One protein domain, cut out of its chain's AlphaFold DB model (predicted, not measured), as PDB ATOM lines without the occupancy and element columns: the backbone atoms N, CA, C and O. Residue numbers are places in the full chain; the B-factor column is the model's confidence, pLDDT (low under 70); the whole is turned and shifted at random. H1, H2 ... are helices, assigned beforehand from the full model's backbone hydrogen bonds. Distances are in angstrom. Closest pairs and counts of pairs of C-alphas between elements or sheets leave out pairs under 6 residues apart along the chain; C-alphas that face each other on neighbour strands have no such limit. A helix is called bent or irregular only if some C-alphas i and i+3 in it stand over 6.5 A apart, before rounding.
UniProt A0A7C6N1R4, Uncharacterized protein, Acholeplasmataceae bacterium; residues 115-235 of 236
ATOM      1  N   ASN A 115     -14.733 -41.997 -36.277       97.06
ATOM      2  CA  ASN A 115     -15.634 -41.635 -35.189       97.06
ATOM      3  C   ASN A 115     -16.211 -42.871 -34.484       97.06
ATOM      4  O   ASN A 115     -16.218 -42.894 -33.255       97.06
ATOM      5  N   VAL A 116     -16.654 -43.892 -35.229       98.00
ATOM      6  CA  VAL A 116     -17.151 -45.156 -34.654       98.00
ATOM      7  C   VAL A 116     -16.044 -45.829 -33.846       98.00
ATOM      8  O   VAL A 116     -16.241 -46.133 -32.672       98.00
ATOM      9  N   LYS A 117     -14.853 -45.980 -34.433       97.44
ATOM     10  CA  LYS A 117     -13.675 -46.557 -33.777       97.44
ATOM     11  C   LYS A 117     -13.312 -45.809 -32.501       97.44
ATOM     12  O   LYS A 117     -13.103 -46.425 -31.461       97.44
ATOM     13  N   LYS A 118     -13.264 -44.475 -32.559       97.19
ATOM     14  CA  LYS A 118     -12.977 -43.630 -31.396       97.19
ATOM     15  C   LYS A 118     -14.030 -43.791 -30.307       97.19
ATOM     16  O   LYS A 118     -13.662 -43.832 -29.143       97.19
ATOM     17  N   THR A 119     -15.311 -43.855 -30.670       96.50
ATOM     18  CA  THR A 119     -16.386 -44.078 -29.701       96.50
ATOM     19  C   THR A 119     -16.269 -45.454 -29.058       96.50
ATOM     20  O   THR A 119     -16.391 -45.543 -27.847       96.50
ATOM     21  N   LEU A 120     -15.984 -46.510 -29.820       97.44
ATOM     22  CA  LEU A 120     -15.908 -47.871 -29.284       97.44
ATOM     23  C   LEU A 120     -14.630 -48.156 -28.481       97.44
ATOM     24  O   LEU A 120     -14.647 -49.037 -27.630       97.44
ATOM     25  N   LYS A 121     -13.549 -47.399 -28.702       96.19
ATOM     26  CA  LYS A 121     -12.238 -47.603 -28.058       96.19
ATOM     27  C   LYS A 121     -12.290 -47.654 -26.526       96.19
ATOM     28  O   LYS A 121     -11.467 -48.335 -25.920       96.19
ATOM     29  N   ASP A 122     -13.211 -46.916 -25.916       92.75
ATOM     30  CA  ASP A 122     -13.295 -46.782 -24.458       92.75
ATOM     31  C   ASP A 122     -14.118 -47.905 -23.794       92.75
ATOM     32  O   ASP A 122     -14.235 -47.934 -22.569       92.75
ATOM     33  N   TYR A 123     -14.663 -48.843 -24.577       95.81
ATOM     34  CA  TYR A 123     -15.517 -49.931 -24.099       95.81
ATOM     35  C   TYR A 123     -14.893 -51.292 -24.397       95.81
ATOM     36  O   TYR A 123     -14.227 -51.479 -25.415       95.81
ATOM     37  N   LYS A 124     -15.127 -52.277 -23.523       92.81
ATOM     38  CA  LYS A 124     -14.596 -53.636 -23.717       92.81
ATOM     39  C   LYS A 124     -15.419 -54.440 -24.710       92.81
ATOM     40  O   LYS A 124     -14.894 -55.342 -25.351       92.81
ATOM     41  N   THR A 125     -16.719 -54.165 -24.780       93.44
ATOM     42  CA  THR A 125     -17.658 -54.899 -25.629       93.44
ATOM     43  C   THR A 125     -18.645 -53.948 -26.289       93.44
ATOM     44  O   THR A 125     -18.940 -52.869 -25.767       93.44
ATOM     45  N   LEU A 126     -19.218 -54.377 -27.415       95.00
ATOM     46  CA  LEU A 126     -20.276 -53.625 -28.083       95.00
ATOM     47  C   LEU A 126     -21.527 -53.465 -27.199       95.00
ATOM     48  O   LEU A 126     -22.160 -52.412 -27.234       95.00
ATOM     49  N   SER A 127     -21.859 -54.469 -26.379       93.62
ATOM     50  CA  SER A 127     -22.987 -54.395 -25.435       93.62
ATOM     51  C   SER A 127     -22.776 -53.297 -24.392       93.62
ATOM     52  O   SER A 127     -23.674 -52.495 -24.156       93.62
ATOM     53  N   GLU A 128     -21.577 -53.217 -23.809       94.94
ATOM     54  CA  GLU A 128     -21.227 -52.169 -22.840       94.94
ATOM     55  C   GLU A 128     -21.322 -50.775 -23.474       94.94
ATOM     56  O   GLU A 128     -21.925 -49.864 -22.900       94.94
ATOM     57  N   ALA A 129     -20.783 -50.623 -24.689       96.75
ATOM     58  CA  ALA A 129     -20.886 -49.382 -25.445       96.75
ATOM     59  C   ALA A 129     -22.351 -49.001 -25.693       96.75
ATOM     60  O   ALA A 129     -22.738 -47.855 -25.463       96.75
ATOM     61  N   ARG A 130     -23.186 -49.954 -26.126       95.75
ATOM     62  CA  ARG A 130     -24.614 -49.726 -26.365       95.75
ATOM     63  C   ARG A 130     -25.312 -49.224 -25.109       95.75
ATOM     64  O   ARG A 130     -25.991 -48.204 -25.186       95.75
ATOM     65  N   ASP A 131     -25.153 -49.911 -23.982       94.44
ATOM     66  CA  ASP A 131     -25.872 -49.587 -22.746       94.44
ATOM     67  C   ASP A 131     -25.499 -48.191 -22.245       94.44
ATOM     68  O   ASP A 131     -26.373 -47.369 -21.953       94.44
ATOM     69  N   TYR A 132     -24.199 -47.882 -22.244       95.12
ATOM     70  CA  TYR A 132     -23.702 -46.560 -21.875       95.12
ATOM     71  C   TYR A 132     -24.226 -45.473 -22.820       95.12
ATOM     72  O   TYR A 132     -24.761 -44.450 -22.380       95.12
ATOM     73  N   LEU A 133     -24.076 -45.672 -24.132       95.31
ATOM     74  CA  LEU A 133     -24.482 -44.685 -25.126       95.31
ATOM     75  C   LEU A 133     -25.991 -44.461 -25.092       95.31
ATOM     76  O   LEU A 133     -26.422 -43.313 -25.142       95.31
ATOM     77  N   PHE A 134     -26.785 -45.523 -24.966       94.38
ATOM     78  CA  PHE A 134     -28.235 -45.433 -24.874       94.38
ATOM     79  C   PHE A 134     -28.653 -44.622 -23.646       94.38
ATOM     80  O   PHE A 134     -29.367 -43.628 -23.795       94.38
ATOM     81  N   TYR A 135     -28.123 -44.960 -22.468       91.75
ATOM     82  CA  TYR A 135     -28.425 -44.270 -21.214       91.75
ATOM     83  C   TYR A 135     -28.104 -42.768 -21.273       91.75
ATOM     84  O   TYR A 135     -28.890 -41.933 -20.829       91.75
ATOM     85  N   HIS A 136     -26.975 -42.398 -21.883       90.31
ATOM     86  CA  HIS A 136     -26.549 -41.000 -21.978       90.31
ATOM     87  C   HIS A 136     -27.067 -40.257 -23.220       90.31
ATOM     88  O   HIS A 136     -26.892 -39.039 -23.327       90.31
ATOM     89  N   SER A 137     -27.709 -40.950 -24.163       90.69
ATOM     90  CA  SER A 137     -28.150 -40.353 -25.428       90.69
ATOM     91  C   SER A 137     -29.332 -39.398 -25.286       90.69
ATOM     92  O   SER A 137     -29.444 -38.491 -26.108       90.69
ATOM     93  N   GLY A 138     -30.163 -39.533 -24.245       89.50
ATOM     94  CA  GLY A 138     -31.328 -38.665 -24.021       89.50
ATOM     95  C   GLY A 138     -30.947 -37.182 -23.998       89.50
ATOM     96  O   GLY A 138     -31.433 -36.402 -24.808       89.50
ATOM     97  N   VAL A 139     -29.952 -36.818 -23.185       89.56
ATOM     98  CA  VAL A 139     -29.446 -35.434 -23.088       89.56
ATOM     99  C   VAL A 139     -28.846 -34.938 -24.410       89.56
ATOM    100  O   VAL A 139     -28.877 -33.744 -24.719       89.56
ATOM    101  N   VAL A 140     -28.251 -35.837 -25.202       91.00
ATOM    102  CA  VAL A 140     -27.690 -35.484 -26.516       91.00
ATOM    103  C   VAL A 140     -28.816 -35.200 -27.513       91.00
ATOM    104  O   VAL A 140     -28.728 -34.218 -28.250       91.00
ATOM    105  N   LEU A 141     -29.869 -36.022 -27.507       93.50
ATOM    106  CA  LEU A 141     -31.059 -35.855 -28.338       93.50
ATOM    107  C   LEU A 141     -31.810 -34.570 -27.986       93.50
ATOM    108  O   LEU A 141     -32.044 -33.772 -28.885       93.50
ATOM    109  N   GLU A 142     -32.108 -34.322 -26.708       92.25
ATOM    110  CA  GLU A 142     -32.795 -33.104 -26.245       92.25
ATOM    111  C   GLU A 142     -32.122 -31.833 -26.777       92.25
ATOM    112  O   GLU A 142     -32.751 -30.992 -27.423       92.25
ATOM    113  N   LYS A 143     -30.805 -31.721 -26.550       91.06
ATOM    114  CA  LYS A 143     -30.008 -30.570 -26.990       91.06
ATOM    115  C   LYS A 143     -30.045 -30.425 -28.503       91.06
ATOM    116  O   LYS A 143     -30.244 -29.323 -29.008       91.06
ATOM    117  N   PHE A 144     -29.871 -31.530 -29.222       93.94
ATOM    118  CA  PHE A 144     -29.886 -31.506 -30.677       93.94
ATOM    119  C   PHE A 144     -31.252 -31.119 -31.239       93.94
ATOM    120  O   PHE A 144     -31.310 -30.355 -32.194       93.94
ATOM    121  N   ILE A 145     -32.344 -31.620 -30.663       93.00
ATOM    122  CA  ILE A 145     -33.706 -31.292 -31.088       93.00
ATOM    123  C   ILE A 145     -33.979 -29.802 -30.878       93.00
ATOM    124  O   ILE A 145     -34.489 -29.150 -31.788       93.00
ATOM    125  N   GLY A 146     -33.595 -29.253 -29.721       89.81
ATOM    126  CA  GLY A 146     -33.683 -27.816 -29.460       89.81
ATOM    127  C   GLY A 146     -32.916 -26.992 -30.497       89.81
ATOM    128  O   GLY A 146     -33.478 -26.071 -31.087       89.81
ATOM    129  N   ASP A 147     -31.666 -27.368 -30.778       89.75
ATOM    130  CA  ASP A 147     -30.850 -26.707 -31.801       89.75
ATOM    131  C   ASP A 147     -31.461 -26.834 -33.207       89.75
ATOM    132  O   ASP A 147     -31.483 -25.867 -33.963       89.75
ATOM    133  N   LEU A 148     -31.951 -28.022 -33.570       91.06
ATOM    134  CA  LEU A 148     -32.515 -28.307 -34.885       91.06
ATOM    135  C   LEU A 148     -33.760 -27.463 -35.142       91.06
ATOM    136  O   LEU A 148     -33.842 -26.814 -36.182       91.06
ATOM    137  N   LEU A 149     -34.709 -27.461 -34.202       88.50
ATOM    138  CA  LEU A 149     -35.954 -26.705 -34.332       88.50
ATOM    139  C   LEU A 149     -35.700 -25.194 -34.383       88.50
ATOM    140  O   LEU A 149     -36.409 -24.492 -35.092       88.50
ATOM    141  N   ALA A 150     -34.645 -24.703 -33.723       86.75
ATOM    142  CA  ALA A 150     -34.231 -23.304 -33.812       86.75
ATOM    143  C   ALA A 150     -33.652 -22.900 -35.186       86.75
ATOM    144  O   ALA A 150     -33.460 -21.711 -35.439       86.75
ATOM    145  N   TYR A 151     -33.330 -23.863 -36.057       85.69
ATOM    146  CA  TYR A 151     -32.759 -23.622 -37.389       85.69
ATOM    147  C   TYR A 151     -33.686 -24.011 -38.543       85.69
ATOM    148  O   TYR A 151     -33.312 -23.886 -39.711       85.69
ATOM    149  N   VAL A 152     -34.883 -24.494 -38.235       83.25
ATOM    150  CA  VAL A 152     -35.931 -24.701 -39.228       83.25
ATOM    151  C   VAL A 152     -36.674 -23.386 -39.420       83.25
ATOM    152  O   VAL A 152     -37.061 -22.743 -38.448       83.25
ATOM    153  N   ASP A 153     -36.893 -23.005 -40.677       75.44
ATOM    154  CA  ASP A 153     -37.749 -21.872 -41.011       75.44
ATOM    155  C   ASP A 153     -39.220 -22.298 -40.885       75.44
ATOM    156  O   ASP A 153     -39.793 -22.912 -41.787       75.44
ATOM    157  N   LEU A 154     -39.796 -22.064 -39.706       74.75
ATOM    158  CA  LEU A 154     -41.196 -22.379 -39.416       74.75
ATOM    159  C   LEU A 154     -42.163 -21.315 -39.951       74.75
ATOM    160  O   LEU A 154     -43.371 -21.559 -39.933       74.75
ATOM    161  N   ASP A 155     -41.654 -20.181 -40.440       75.88
ATOM    162  CA  ASP A 155     -42.472 -19.120 -41.032       75.88
ATOM    163  C   ASP A 155     -42.929 -19.496 -42.458       75.88
ATOM    164  O   ASP A 155     -43.927 -18.973 -42.959       75.88
ATOM    165  N   ASP A 156     -42.264 -20.467 -43.099       77.56
ATOM    166  CA  ASP A 156     -42.754 -21.121 -44.314       77.56
ATOM    167  C   ASP A 156     -43.816 -22.185 -43.970       77.56
ATOM    168  O   ASP A 156     -43.519 -23.300 -43.523       77.56
ATOM    169  N   GLU A 157     -45.087 -21.869 -44.244       76.88
ATOM    170  CA  GLU A 157     -46.214 -22.782 -44.016       76.88
ATOM    171  C   GLU A 157     -46.066 -24.147 -44.712       76.88
ATOM    172  O   GLU A 157     -46.577 -25.153 -44.205       76.88
ATOM    173  N   GLN A 158     -45.401 -24.227 -45.871       77.06
ATOM    174  CA  GLN A 158     -45.198 -25.508 -46.550       77.06
ATOM    175  C   GLN A 158     -44.191 -26.383 -45.809       77.06
ATOM    176  O   GLN A 158     -44.368 -27.606 -45.757       77.06
ATOM    177  N   VAL A 159     -43.157 -25.774 -45.233       76.69
ATOM    178  CA  VAL A 159     -42.158 -26.455 -44.406       76.69
ATOM    179  C   VAL A 159     -42.793 -26.885 -43.084       76.69
ATOM    180  O   VAL A 159     -42.756 -28.071 -42.745       76.69
ATOM    181  N   ALA A 160     -43.489 -25.977 -42.397       75.88
ATOM    182  CA  ALA A 160     -44.135 -26.246 -41.115       75.88
ATOM    183  C   ALA A 160     -45.155 -27.401 -41.176       75.88
ATOM    184  O   ALA A 160     -45.207 -28.230 -40.269       75.88
ATOM    185  N   ARG A 161     -45.935 -27.514 -42.264       79.75
ATOM    186  CA  ARG A 161     -46.924 -28.601 -42.441       79.75
ATOM    187  C   ARG A 161     -46.305 -29.974 -42.703       79.75
ATOM    188  O   ARG A 161     -46.953 -30.985 -42.445       79.75
ATOM    189  N   ARG A 162     -45.092 -30.028 -43.261       82.19
ATOM    190  CA  ARG A 162     -44.411 -31.289 -43.606       82.19
ATOM    191  C   ARG A 162     -43.581 -31.833 -42.454       82.19
ATOM    192  O   ARG A 162     -43.293 -33.027 -42.435       82.19
ATOM    193  N   LEU A 163     -43.172 -30.971 -41.530       85.94
ATOM    194  CA  LEU A 163     -42.242 -31.329 -40.475       85.94
ATOM    195  C   LEU A 163     -42.938 -31.904 -39.234       85.94
ATOM    196  O   LEU A 163     -43.972 -31.397 -38.798       85.94
ATOM    197  N   PRO A 164     -42.339 -32.919 -38.590       87.06
ATOM    198  CA  PRO A 164     -42.847 -33.525 -37.363       87.06
ATOM    199  C   PRO A 164     -42.542 -32.653 -36.126       87.06
ATOM    200  O   PRO A 164     -42.051 -33.152 -35.115       87.06
ATOM    201  N   VAL A 165     -42.813 -31.343 -36.180       85.00
ATOM    202  CA  VAL A 165     -42.413 -30.372 -35.138       85.00
ATOM    203  C   VAL A 165     -42.997 -30.747 -33.779       85.00
ATOM    204  O   VAL A 165     -42.249 -30.989 -32.840       85.00
ATOM    205  N   LYS A 166     -44.320 -30.951 -33.706       86.81
ATOM    206  CA  LYS A 166     -45.012 -31.362 -32.469       86.81
ATOM    207  C   LYS A 166     -44.529 -32.695 -31.906       86.81
ATOM    208  O   LYS A 166     -44.709 -32.963 -30.723       86.81
ATOM    209  N   PHE A 167     -44.016 -33.581 -32.759       90.19
ATOM    210  CA  PHE A 167     -43.421 -34.829 -32.295       90.19
ATOM    211  C   PHE A 167     -42.074 -34.534 -31.637       90.19
ATOM    212  O   PHE A 167     -41.869 -34.936 -30.500       90.19
ATOM    213  N   LEU A 168     -41.197 -33.779 -32.306       90.06
ATOM    214  CA  LEU A 168     -39.873 -33.427 -31.794       90.06
ATOM    215  C   LEU A 168     -39.935 -32.561 -30.524       90.06
ATOM    216  O   LEU A 168     -39.184 -32.818 -29.592       90.06
ATOM    217  N   GLU A 169     -40.863 -31.607 -30.436       88.31
ATOM    218  CA  GLU A 169     -41.070 -30.766 -29.243       88.31
ATOM    219  C   GLU A 169     -41.323 -31.590 -27.973       88.31
ATOM    220  O   GLU A 169     -40.800 -31.263 -26.911       88.31
ATOM    221  N   LYS A 170     -42.043 -32.718 -28.075       88.31
ATOM    222  CA  LYS A 170     -42.270 -33.623 -26.932       88.31
ATOM    223  C   LYS A 170     -40.979 -34.220 -26.379       88.31
ATOM    224  O   LYS A 170     -40.938 -34.581 -25.211       88.31
ATOM    225  N   TYR A 171     -39.947 -34.320 -27.211       88.31
ATOM    226  CA  TYR A 171     -38.646 -34.886 -26.868       88.31
ATOM    227  C   TYR A 171     -37.577 -33.807 -26.635       88.31
ATOM    228  O   TYR A 171     -36.390 -34.118 -26.567       88.31
ATOM    229  N   GLN A 172     -37.972 -32.540 -26.454       82.56
ATOM    230  CA  GLN A 172     -37.094 -31.522 -25.860       82.56
ATOM    231  C   GLN A 172     -36.844 -31.774 -24.362       82.56
ATOM    232  O   GLN A 172     -35.963 -31.157 -23.768       82.56
ATOM    233  N   THR A 173     -37.603 -32.686 -23.748       80.38
ATOM    234  CA  THR A 173     -37.362 -33.216 -22.403       80.38
ATOM    235  C   THR A 173     -37.610 -34.727 -22.417       80.38
ATOM    236  O   THR A 173     -38.728 -35.181 -22.635       80.38
ATOM    237  N   ILE A 174     -36.560 -35.512 -22.207       78.69
ATOM    238  CA  ILE A 174     -36.513 -36.971 -22.249       78.69
ATOM    239  C   ILE A 174     -36.154 -37.470 -20.848       78.69
ATOM    240  O   ILE A 174     -35.000 -37.453 -20.431       78.69
ATOM    241  N   ILE A 175     -37.162 -37.956 -20.123       64.38
ATOM    242  CA  ILE A 175     -36.974 -38.565 -18.794       64.38
ATOM    243  C   ILE A 175     -36.626 -40.053 -18.939       64.38
ATOM    244  O   ILE A 175     -35.739 -40.568 -18.265       64.38
ATOM    245  N   THR A 176     -37.312 -40.740 -19.850       78.44
ATOM    246  CA  THR A 176     -37.083 -42.143 -20.209       78.44
ATOM    247  C   THR A 176     -37.271 -42.304 -21.707       78.44
ATOM    248  O   THR A 176     -38.093 -41.602 -22.298       78.44
ATOM    249  N   LEU A 177     -36.549 -43.241 -22.314       86.81
ATOM    250  CA  LEU A 177     -36.623 -43.498 -23.747       86.81
ATOM    251  C   LEU A 177     -36.533 -45.001 -24.000       86.81
ATOM    252  O   LEU A 177     -35.615 -45.651 -23.505       86.81
ATOM    253  N   SER A 178     -37.473 -45.561 -24.760       90.75
ATOM    254  CA  SER A 178     -37.346 -46.919 -25.295       90.75
ATOM    255  C   SER A 178     -36.498 -46.926 -26.570       90.75
ATOM    256  O   SER A 178     -36.391 -45.919 -27.271       90.75
ATOM    257  N   PHE A 179     -35.910 -48.073 -26.921       89.12
ATOM    258  CA  PHE A 179     -35.114 -48.177 -28.150       89.12
ATOM    259  C   PHE A 179     -35.932 -47.852 -29.408       89.12
ATOM    260  O   PHE A 179     -35.445 -47.176 -30.311       89.12
ATOM    261  N   LYS A 180     -37.207 -48.258 -29.444       91.44
ATOM    262  CA  LYS A 180     -38.119 -47.923 -30.543       91.44
ATOM    263  C   LYS A 180     -38.303 -46.409 -30.680       91.44
ATOM    264  O   LYS A 180     -38.163 -45.879 -31.776       91.44
ATOM    265  N   GLU A 181     -38.563 -45.718 -29.574       91.00
ATOM    266  CA  GLU A 181     -38.695 -44.258 -29.587       91.00
ATOM    267  C   GLU A 181     -37.392 -43.580 -30.008       91.00
ATOM    268  O   GLU A 181     -37.429 -42.611 -30.758       91.00
ATOM    269  N   TRP A 182     -36.239 -44.111 -29.596       93.31
ATOM    270  CA  TRP A 182     -34.936 -43.615 -30.036       93.31
ATOM    271  C   TRP A 182     -34.821 -43.626 -31.564       93.31
ATOM    272  O   TRP A 182     -34.487 -42.610 -32.180       93.31
ATOM    273  N   VAL A 183     -35.145 -44.767 -32.182       92.62
ATOM    274  CA  VAL A 183     -35.142 -44.948 -33.641       92.62
ATOM    275  C   VAL A 183     -36.108 -43.965 -34.312       92.62
ATOM    276  O   VAL A 183     -35.744 -43.312 -35.294       92.62
ATOM    277  N   ASP A 184     -37.318 -43.812 -33.769       92.81
ATOM    278  CA  ASP A 184     -38.328 -42.896 -34.301       92.81
ATOM    279  C   ASP A 184     -37.864 -41.430 -34.224       92.81
ATOM    280  O   ASP A 184     -37.968 -40.693 -35.210       92.81
ATOM    281  N   ILE A 185     -37.283 -41.004 -33.099       93.62
ATOM    282  CA  ILE A 185     -36.705 -39.662 -32.936       93.62
ATOM    283  C   ILE A 185     -35.607 -39.420 -33.968       93.62
ATOM    284  O   ILE A 185     -35.633 -38.397 -34.658       93.62
ATOM    285  N   PHE A 186     -34.670 -40.355 -34.120       94.25
ATOM    286  CA  PHE A 186     -33.568 -40.203 -35.063       94.25
ATOM    287  C   PHE A 186     -34.053 -40.086 -36.515       94.25
ATOM    288  O   PHE A 186     -33.568 -39.239 -37.273       94.25
ATOM    289  N   ASN A 187     -35.050 -40.881 -36.910       92.25
ATOM    290  CA  ASN A 187     -35.637 -40.801 -38.247       92.25
ATOM    291  C   ASN A 187     -36.312 -39.445 -38.500       92.25
ATOM    292  O   ASN A 187     -36.125 -38.854 -39.569       92.25
ATOM    293  N   ASN A 188     -37.037 -38.915 -37.509       93.38
ATOM    294  CA  ASN A 188     -37.644 -37.586 -37.590       93.38
ATOM    295  C   ASN A 188     -36.579 -36.476 -37.638       93.38
ATOM    296  O   ASN A 188     -36.703 -35.559 -38.445       93.38
ATOM    297  N   ILE A 189     -35.487 -36.590 -36.873       93.88
ATOM    298  CA  ILE A 189     -34.320 -35.695 -36.964       93.88
ATOM    299  C   ILE A 189     -33.745 -35.686 -38.386       93.88
ATOM    300  O   ILE A 189     -33.576 -34.620 -38.984       93.88
ATOM    301  N   LYS A 190     -33.463 -36.867 -38.948       91.44
ATOM    302  CA  LYS A 190     -32.878 -37.015 -40.288       91.44
ATOM    303  C   LYS A 190     -33.777 -36.422 -41.370       91.44
ATOM    304  O   LYS A 190     -33.283 -35.842 -42.338       91.44
ATOM    305  N   PHE A 191     -35.091 -36.581 -41.231       91.12
ATOM    306  CA  PHE A 191     -36.057 -35.974 -42.135       91.12
ATOM    307  C   PHE A 191     -36.049 -34.445 -42.017       91.12
ATOM    308  O   PHE A 191     -35.897 -33.762 -43.029       91.12
ATOM    309  N   THR A 192     -36.136 -33.919 -40.793       90.56
ATOM    310  CA  THR A 192     -36.183 -32.478 -40.515       90.56
ATOM    311  C   THR A 192     -34.917 -31.746 -40.954       90.56
ATOM    312  O   THR A 192     -35.008 -30.643 -41.487       90.56
ATOM    313  N   LEU A 193     -33.741 -32.372 -40.846       89.69
ATOM    314  CA  LEU A 193     -32.468 -31.795 -41.303       89.69
ATOM    315  C   LEU A 193     -32.467 -31.357 -42.775       89.69
ATOM    316  O   LEU A 193     -31.739 -30.434 -43.131       89.69
ATOM    317  N   LYS A 194     -33.290 -31.980 -43.628       86.06
ATOM    318  CA  LYS A 194     -33.417 -31.612 -45.051       86.06
ATOM    319  C   LYS A 194     -34.064 -30.241 -45.271       86.06
ATOM    320  O   LYS A 194     -33.955 -29.707 -46.368       86.06
ATOM    321  N   TYR A 195     -34.743 -29.712 -44.258       85.25
ATOM    322  CA  TYR A 195     -35.524 -28.474 -44.311       85.25
ATOM    323  C   TYR A 195     -34.902 -27.343 -43.489       85.25
ATOM    324  O   TYR A 195     -35.526 -26.307 -43.276       85.25
ATOM    325  N   VAL A 196     -33.676 -27.532 -43.007       83.12
ATOM    326  CA  VAL A 196     -32.931 -26.478 -42.322       83.12
ATOM    327  C   VAL A 196     -32.595 -25.374 -43.332       83.12
ATOM    328  O   VAL A 196     -31.919 -25.628 -44.331       83.12
ATOM    329  N   GLY A 197     -33.080 -24.157 -43.078       70.25
ATOM    330  CA  GLY A 197     -33.004 -23.016 -43.998       70.25
ATOM    331  C   GLY A 197     -32.158 -21.858 -43.458       70.25
ATOM    332  O   GLY A 197     -31.965 -21.728 -42.255       70.25
ATOM    333  N   ASN A 198     -31.633 -21.018 -44.363       60.47
ATOM    334  CA  ASN A 198     -31.104 -19.662 -44.102       60.47
ATOM    335  C   ASN A 198     -30.156 -19.454 -42.898       60.47
ATOM    336  O   ASN A 198     -30.026 -18.353 -42.363       60.47
ATOM    337  N   ILE A 199     -29.414 -20.479 -42.490       69.62
ATOM    338  CA  ILE A 199     -28.408 -20.365 -41.430       69.62
ATOM    339  C   ILE A 199     -27.036 -19.987 -41.978       69.62
ATOM    340  O   ILE A 199     -26.600 -20.440 -43.038       69.62
ATOM    341  N   ASN A 200     -26.299 -19.184 -41.202       79.81
ATOM    342  CA  ASN A 200     -24.909 -18.897 -41.526       79.81
ATOM    343  C   ASN A 200     -24.068 -20.192 -41.528       79.81
ATOM    344  O   ASN A 200     -24.339 -21.152 -40.799       79.81
ATOM    345  N   LYS A 201     -23.008 -20.202 -42.344       83.69
ATOM    346  CA  LYS A 201     -22.164 -21.386 -42.569       83.69
ATOM    347  C   LYS A 201     -21.642 -21.997 -41.262       83.69
ATOM    348  O   LYS A 201     -21.616 -23.214 -41.122       83.69
ATOM    349  N   THR A 202     -21.263 -21.170 -40.288       85.88
ATOM    350  CA  THR A 202     -20.718 -21.625 -39.000       85.88
ATOM    351  C   THR A 202     -21.746 -22.382 -38.156       85.88
ATOM    352  O   THR A 202     -21.429 -23.447 -37.628       85.88
ATOM    353  N   LYS A 203     -22.979 -21.873 -38.039       84.81
ATOM    354  CA  LYS A 203     -24.054 -22.543 -37.289       84.81
ATOM    355  C   LYS A 203     -24.434 -23.867 -37.943       84.81
ATOM    356  O   LYS A 203     -24.530 -24.869 -37.241       84.81
ATOM    357  N   TYR A 204     -24.537 -23.894 -39.273       87.12
ATOM    358  CA  TYR A 204     -24.795 -25.134 -40.006       87.12
ATOM    359  C   TYR A 204     -23.711 -26.183 -39.758       87.12
ATOM    360  O   TYR A 204     -24.018 -27.313 -39.394       87.12
ATOM    361  N   LEU A 205     -22.434 -25.804 -39.860       87.75
ATOM    362  CA  LEU A 205     -21.324 -26.720 -39.591       87.75
ATOM    363  C   LEU A 205     -21.360 -27.273 -38.158       87.75
ATOM    364  O   LEU A 205     -21.055 -28.446 -37.951       87.75
ATOM    365  N   ASN A 206     -21.746 -26.459 -37.173       89.81
ATOM    366  CA  ASN A 206     -21.900 -26.923 -35.795       89.81
ATOM    367  C   ASN A 206     -23.069 -27.903 -35.639       89.81
ATOM    368  O   ASN A 206     -22.910 -28.914 -34.955       89.81
ATOM    369  N   LEU A 207     -24.210 -27.644 -36.286       91.50
ATOM    370  CA  LEU A 207     -25.350 -28.564 -36.297       91.50
ATOM    371  C   LEU A 207     -24.964 -29.905 -36.932       91.50
ATOM    372  O   LEU A 207     -25.189 -30.952 -36.330       91.50
ATOM    373  N   ILE A 208     -24.305 -29.882 -38.094       91.50
ATOM    374  CA  ILE A 208     -23.856 -31.096 -38.785       91.50
ATOM    375  C   ILE A 208     -22.874 -31.898 -37.927       91.50
ATOM    376  O   ILE A 208     -23.042 -33.104 -37.803       91.50
ATOM    377  N   LYS A 209     -21.919 -31.257 -37.240       91.69
ATOM    378  CA  LYS A 209     -21.021 -31.960 -36.302       91.69
ATOM    379  C   LYS A 209     -21.775 -32.665 -35.168       91.69
ATOM    380  O   LYS A 209     -21.395 -33.761 -34.763       91.69
ATOM    381  N   LYS A 210     -22.835 -32.046 -34.634       93.56
ATOM    382  CA  LYS A 210     -23.675 -32.682 -33.607       93.56
ATOM    383  C   LYS A 210     -24.485 -33.845 -34.194       93.56
ATOM    384  O   LYS A 210     -24.587 -34.883 -33.546       93.56
ATOM    385  N   TYR A 211     -24.993 -33.700 -35.421       94.69
ATOM    386  CA  TYR A 211     -25.695 -34.771 -36.129       94.69
ATOM    387  C   TYR A 211     -24.778 -35.967 -36.403       94.69
ATOM    388  O   TYR A 211     -25.163 -37.094 -36.125       94.69
ATOM    389  N   GLU A 212     -23.545 -35.736 -36.864       93.62
ATOM    390  CA  GLU A 212     -22.553 -36.797 -37.085       93.62
ATOM    391  C   GLU A 212     -22.314 -37.616 -35.809       93.62
ATOM    392  O   GLU A 212     -22.243 -38.841 -35.861       93.62
ATOM    393  N   ARG A 213     -22.250 -36.957 -34.643       94.25
ATOM    394  CA  ARG A 213     -22.149 -37.652 -33.352       94.25
ATOM    395  C   ARG A 213     -23.390 -38.498 -33.057       94.25
ATOM    396  O   ARG A 213     -23.247 -39.632 -32.613       94.25
ATOM    397  N   LEU A 214     -24.590 -37.959 -33.277       95.69
ATOM    398  CA  LEU A 214     -25.835 -38.714 -33.091       95.69
ATOM    399  C   LEU A 214     -25.930 -39.913 -34.033       95.69
ATOM    400  O   LEU A 214     -26.409 -40.966 -33.632       95.69
ATOM    401  N   GLU A 215     -25.471 -39.767 -35.269       96.19
ATOM    402  CA  GLU A 215     -25.497 -40.830 -36.268       96.19
ATOM    403  C   GLU A 215     -24.534 -41.972 -35.927       96.19
ATOM    404  O   GLU A 215     -24.875 -43.134 -36.128       96.19
ATOM    405  N   VAL A 216     -23.369 -41.663 -35.346       96.94
ATOM    406  CA  VAL A 216     -22.452 -42.676 -34.796       96.94
ATOM    407  C   VAL A 216     -23.111 -43.437 -33.647       96.94
ATOM    408  O   VAL A 216     -23.065 -44.664 -33.628       96.94
ATOM    409  N   ILE A 217     -23.777 -42.730 -32.725       96.31
ATOM    410  CA  ILE A 217     -24.534 -43.368 -31.638       96.31
ATOM    411  C   ILE A 217     -25.620 -44.273 -32.226       96.31
ATOM    412  O   ILE A 217     -25.685 -45.444 -31.872       96.31
ATOM    413  N   TYR A 218     -26.422 -43.764 -33.165       96.56
ATOM    414  CA  TYR A 218     -27.486 -44.533 -33.810       96.56
ATOM    415  C   TYR A 218     -26.972 -45.826 -34.437       96.56
ATOM    416  O   TYR A 218     -27.547 -46.891 -34.227       96.56
ATOM    417  N   PHE A 219     -25.877 -45.721 -35.192       97.75
ATOM    418  CA  PHE A 219     -25.247 -46.859 -35.840       97.75
ATOM    419  C   PHE A 219     -24.816 -47.916 -34.826       97.75
ATOM    420  O   PHE A 219     -25.167 -49.079 -34.993       97.75
ATOM    421  N   ILE A 220     -24.121 -47.516 -33.755       97.62
ATOM    422  CA  ILE A 220     -23.664 -48.440 -32.710       97.62
ATOM    423  C   ILE A 220     -24.856 -49.131 -32.036       97.62
ATOM    424  O   ILE A 220     -24.820 -50.341 -31.832       97.62
ATOM    425  N   LEU A 221     -25.929 -48.391 -31.733       96.19
ATOM    426  CA  LEU A 221     -27.121 -48.966 -31.107       96.19
ATOM    427  C   LEU A 221     -27.808 -50.005 -32.008       96.19
ATOM    428  O   LEU A 221     -28.187 -51.074 -31.530       96.19
ATOM    429  N   LEU A 222     -27.948 -49.716 -33.306       96.12
ATOM    430  CA  LEU A 222     -28.506 -50.661 -34.276       96.12
ATOM    431  C   LEU A 222     -27.612 -51.888 -34.467       96.12
ATOM    432  O   LEU A 222     -28.107 -53.010 -34.445       96.12
ATOM    433  N   ALA A 223     -26.305 -51.675 -34.619       96.81
ATOM    434  CA  ALA A 223     -25.332 -52.744 -34.789       96.81
ATOM    435  C   ALA A 223     -25.332 -53.696 -33.584       96.81
ATOM    436  O   ALA A 223     -25.389 -54.910 -33.762       96.81
ATOM    437  N   ALA A 224     -25.353 -53.155 -32.363       95.81
ATOM    438  CA  ALA A 224     -25.435 -53.945 -31.136       95.81
ATOM    439  C   ALA A 224     -26.721 -54.775 -31.073       95.81
ATOM    440  O   ALA A 224     -26.680 -55.968 -30.786       95.81
ATOM    441  N   HIS A 225     -27.859 -54.156 -31.398       93.38
ATOM    442  CA  HIS A 225     -29.146 -54.843 -31.451       93.38
ATOM    443  C   HIS A 225     -29.161 -55.967 -32.507       93.38
ATOM    444  O   HIS A 225     -29.783 -57.011 -32.302       93.38
ATOM    445  N   ASP A 226     -28.522 -55.765 -33.659       93.94
ATOM    446  CA  ASP A 226     -28.452 -56.776 -34.718       93.94
ATOM    447  C   ASP A 226     -27.592 -57.978 -34.312       93.94
ATOM    448  O   ASP A 226     -28.017 -59.118 -34.519       93.94
ATOM    449  N   VAL A 227     -26.438 -57.727 -33.683       93.19
ATOM    450  CA  VAL A 227     -25.523 -58.764 -33.182       93.19
ATOM    451  C   VAL A 227     -26.171 -59.594 -32.072       93.19
ATOM    452  O   VAL A 227     -26.135 -60.821 -32.126       93.19
ATOM    453  N   GLU A 228     -26.819 -58.963 -31.090       90.00
ATOM    454  CA  GLU A 228     -27.450 -59.689 -29.977       90.00
ATOM    455  C   GLU A 228     -28.564 -60.635 -30.417       90.00
ATOM    456  O   GLU A 228     -28.667 -61.749 -29.901       90.00
ATOM    457  N   ARG A 229     -29.375 -60.218 -31.394       85.62
ATOM    458  CA  ARG A 229     -30.416 -61.071 -31.982       85.62
ATOM    459  C   ARG A 229     -29.825 -62.370 -32.532       85.62
ATOM    460  O   ARG A 229     -30.455 -63.418 -32.446       85.62
ATOM    461  N   LEU A 230     -28.632 -62.290 -33.113       82.75
ATOM    462  CA  LEU A 230     -27.935 -63.437 -33.676       82.75
ATOM    463  C   LEU A 230     -27.457 -64.384 -32.577       82.75
ATOM    464  O   LEU A 230     -27.702 -65.584 -32.654       82.75
ATOM    465  N   THR A 231     -26.870 -63.838 -31.513       79.06
ATOM    466  CA  THR A 231     -26.469 -64.620 -30.337       79.06
ATOM    467  C   THR A 231     -27.663 -65.321 -29.688       79.06
ATOM    468  O   THR A 231     -27.528 -66.450 -29.232       79.06
ATOM    469  N   GLN A 232     -28.840 -64.691 -29.655       78.69
ATOM    470  CA  GLN A 232     -30.062 -65.318 -29.138       78.69
ATOM    471  C   GLN A 232     -30.539 -66.468 -30.032       78.69
ATOM    472  O   GLN A 232     -30.795 -67.549 -29.520       78.69
ATOM    473  N   ALA A 233     -30.554 -66.279 -31.354       73.44
ATOM    474  CA  ALA A 233     -30.981 -67.307 -32.308       73.44
ATOM    475  C   ALA A 233     -30.067 -68.549 -32.357       73.44
ATOM    476  O   ALA A 233     -30.511 -69.610 -32.773       73.44
ATOM    477  N   VAL A 234     -28.793 -68.427 -31.966       70.12
ATOM    478  CA  VAL A 234     -27.846 -69.560 -31.890       70.12
ATOM    479  C   VAL A 234     -28.027 -70.384 -30.606       70.12
ATOM    480  O   VAL A 234     -27.599 -71.534 -30.551       70.12
ATOM    481  N   ASN A 235     -28.642 -69.807 -29.571       57.66
ATOM    482  CA  ASN A 235     -28.847 -70.451 -28.270       57.66
ATOM    483  C   ASN A 235     -30.255 -71.062 -28.098       57.66
ATOM    484  O   ASN A 235     -30.553 -71.576 -27.019       57.66
TER     485      ASN A 235
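What this domain is: This is residues 115 to 235 of the 236 residues of an uncharacterized protein of Acholeplasmataceae bacterium (UniProt A0A7C6N1R4). One long helix, H6, makes the long axis, the bent helix H2 packs on it with both arms, and H5 joins H2b and H6 in a loose three-membered bundle. Short H1 packs on H6, short H4 on H2b and H5, and residues 229 to 235 stick out at one end. The printed part has 121 residues with six named helices, H1 to H6 in order, and no named strand: all helix. It is only just compact, close to loose, with a radius of gyration of the C-alphas of 16.0 A, and spans 54 by 27 by 23 A.

Where its parts are: Find C-alpha 115 at (-15.634, -41.635, -35.189), where H1, residues 115 to 120, begins. H2, residues 126 to 149, was assigned as one helix by its hydrogen bonds but is bent: C-alphas 135 and 138 are 6.9 A apart, between arms H2a, 126 to 135, and H2b, 138 to 149. Next come H3, 157 to 162, H4, 165 to 170, and H5, 179 to 195, 25.5 A long. H6, 201 to 234, runs 49.7 A to C-alpha 234 at (-27.846, -69.560, -31.890).

How they stand to each other: Look first at H2b, which touches H6 at C-alphas Phe 144 and Lys 210, the closest, 7.0 A, at a steep tilt of 41 degrees, opposite ways. It touches H5 with residues 145 to 148 alone, closest C-alphas Leu 148 and Leu 193, 7.3 A. H5 and H6 are close but not clearly touching. H2a touches H6 at C-alphas Arg 130 and Leu 221, the closest, 5.4 A. H1 touches H6 at Val 116 and Val 216, their closest C-alphas, 5.9 A. H4 and H5 form a helical hairpin and only just touch, with 3 pairs of C-alphas within 8 A, closest Leu 168 and Ile 185, 7.1 A. H3 touches no helix. Every O i to N i+4 pair is within hydrogen-bond range in H1, H2a and H2b; the counts are 1 of 2 in H3 and H4, 11 of 13 in H5 and 29 of 30 in H6.

The domain as a whole: The farthest C-alphas, Asp 155 and Asn 235, are 54.6 A apart. The printed part has no cut and no long link. Look for pLDDT under 70 at residues 175, 198 to 199 and 235.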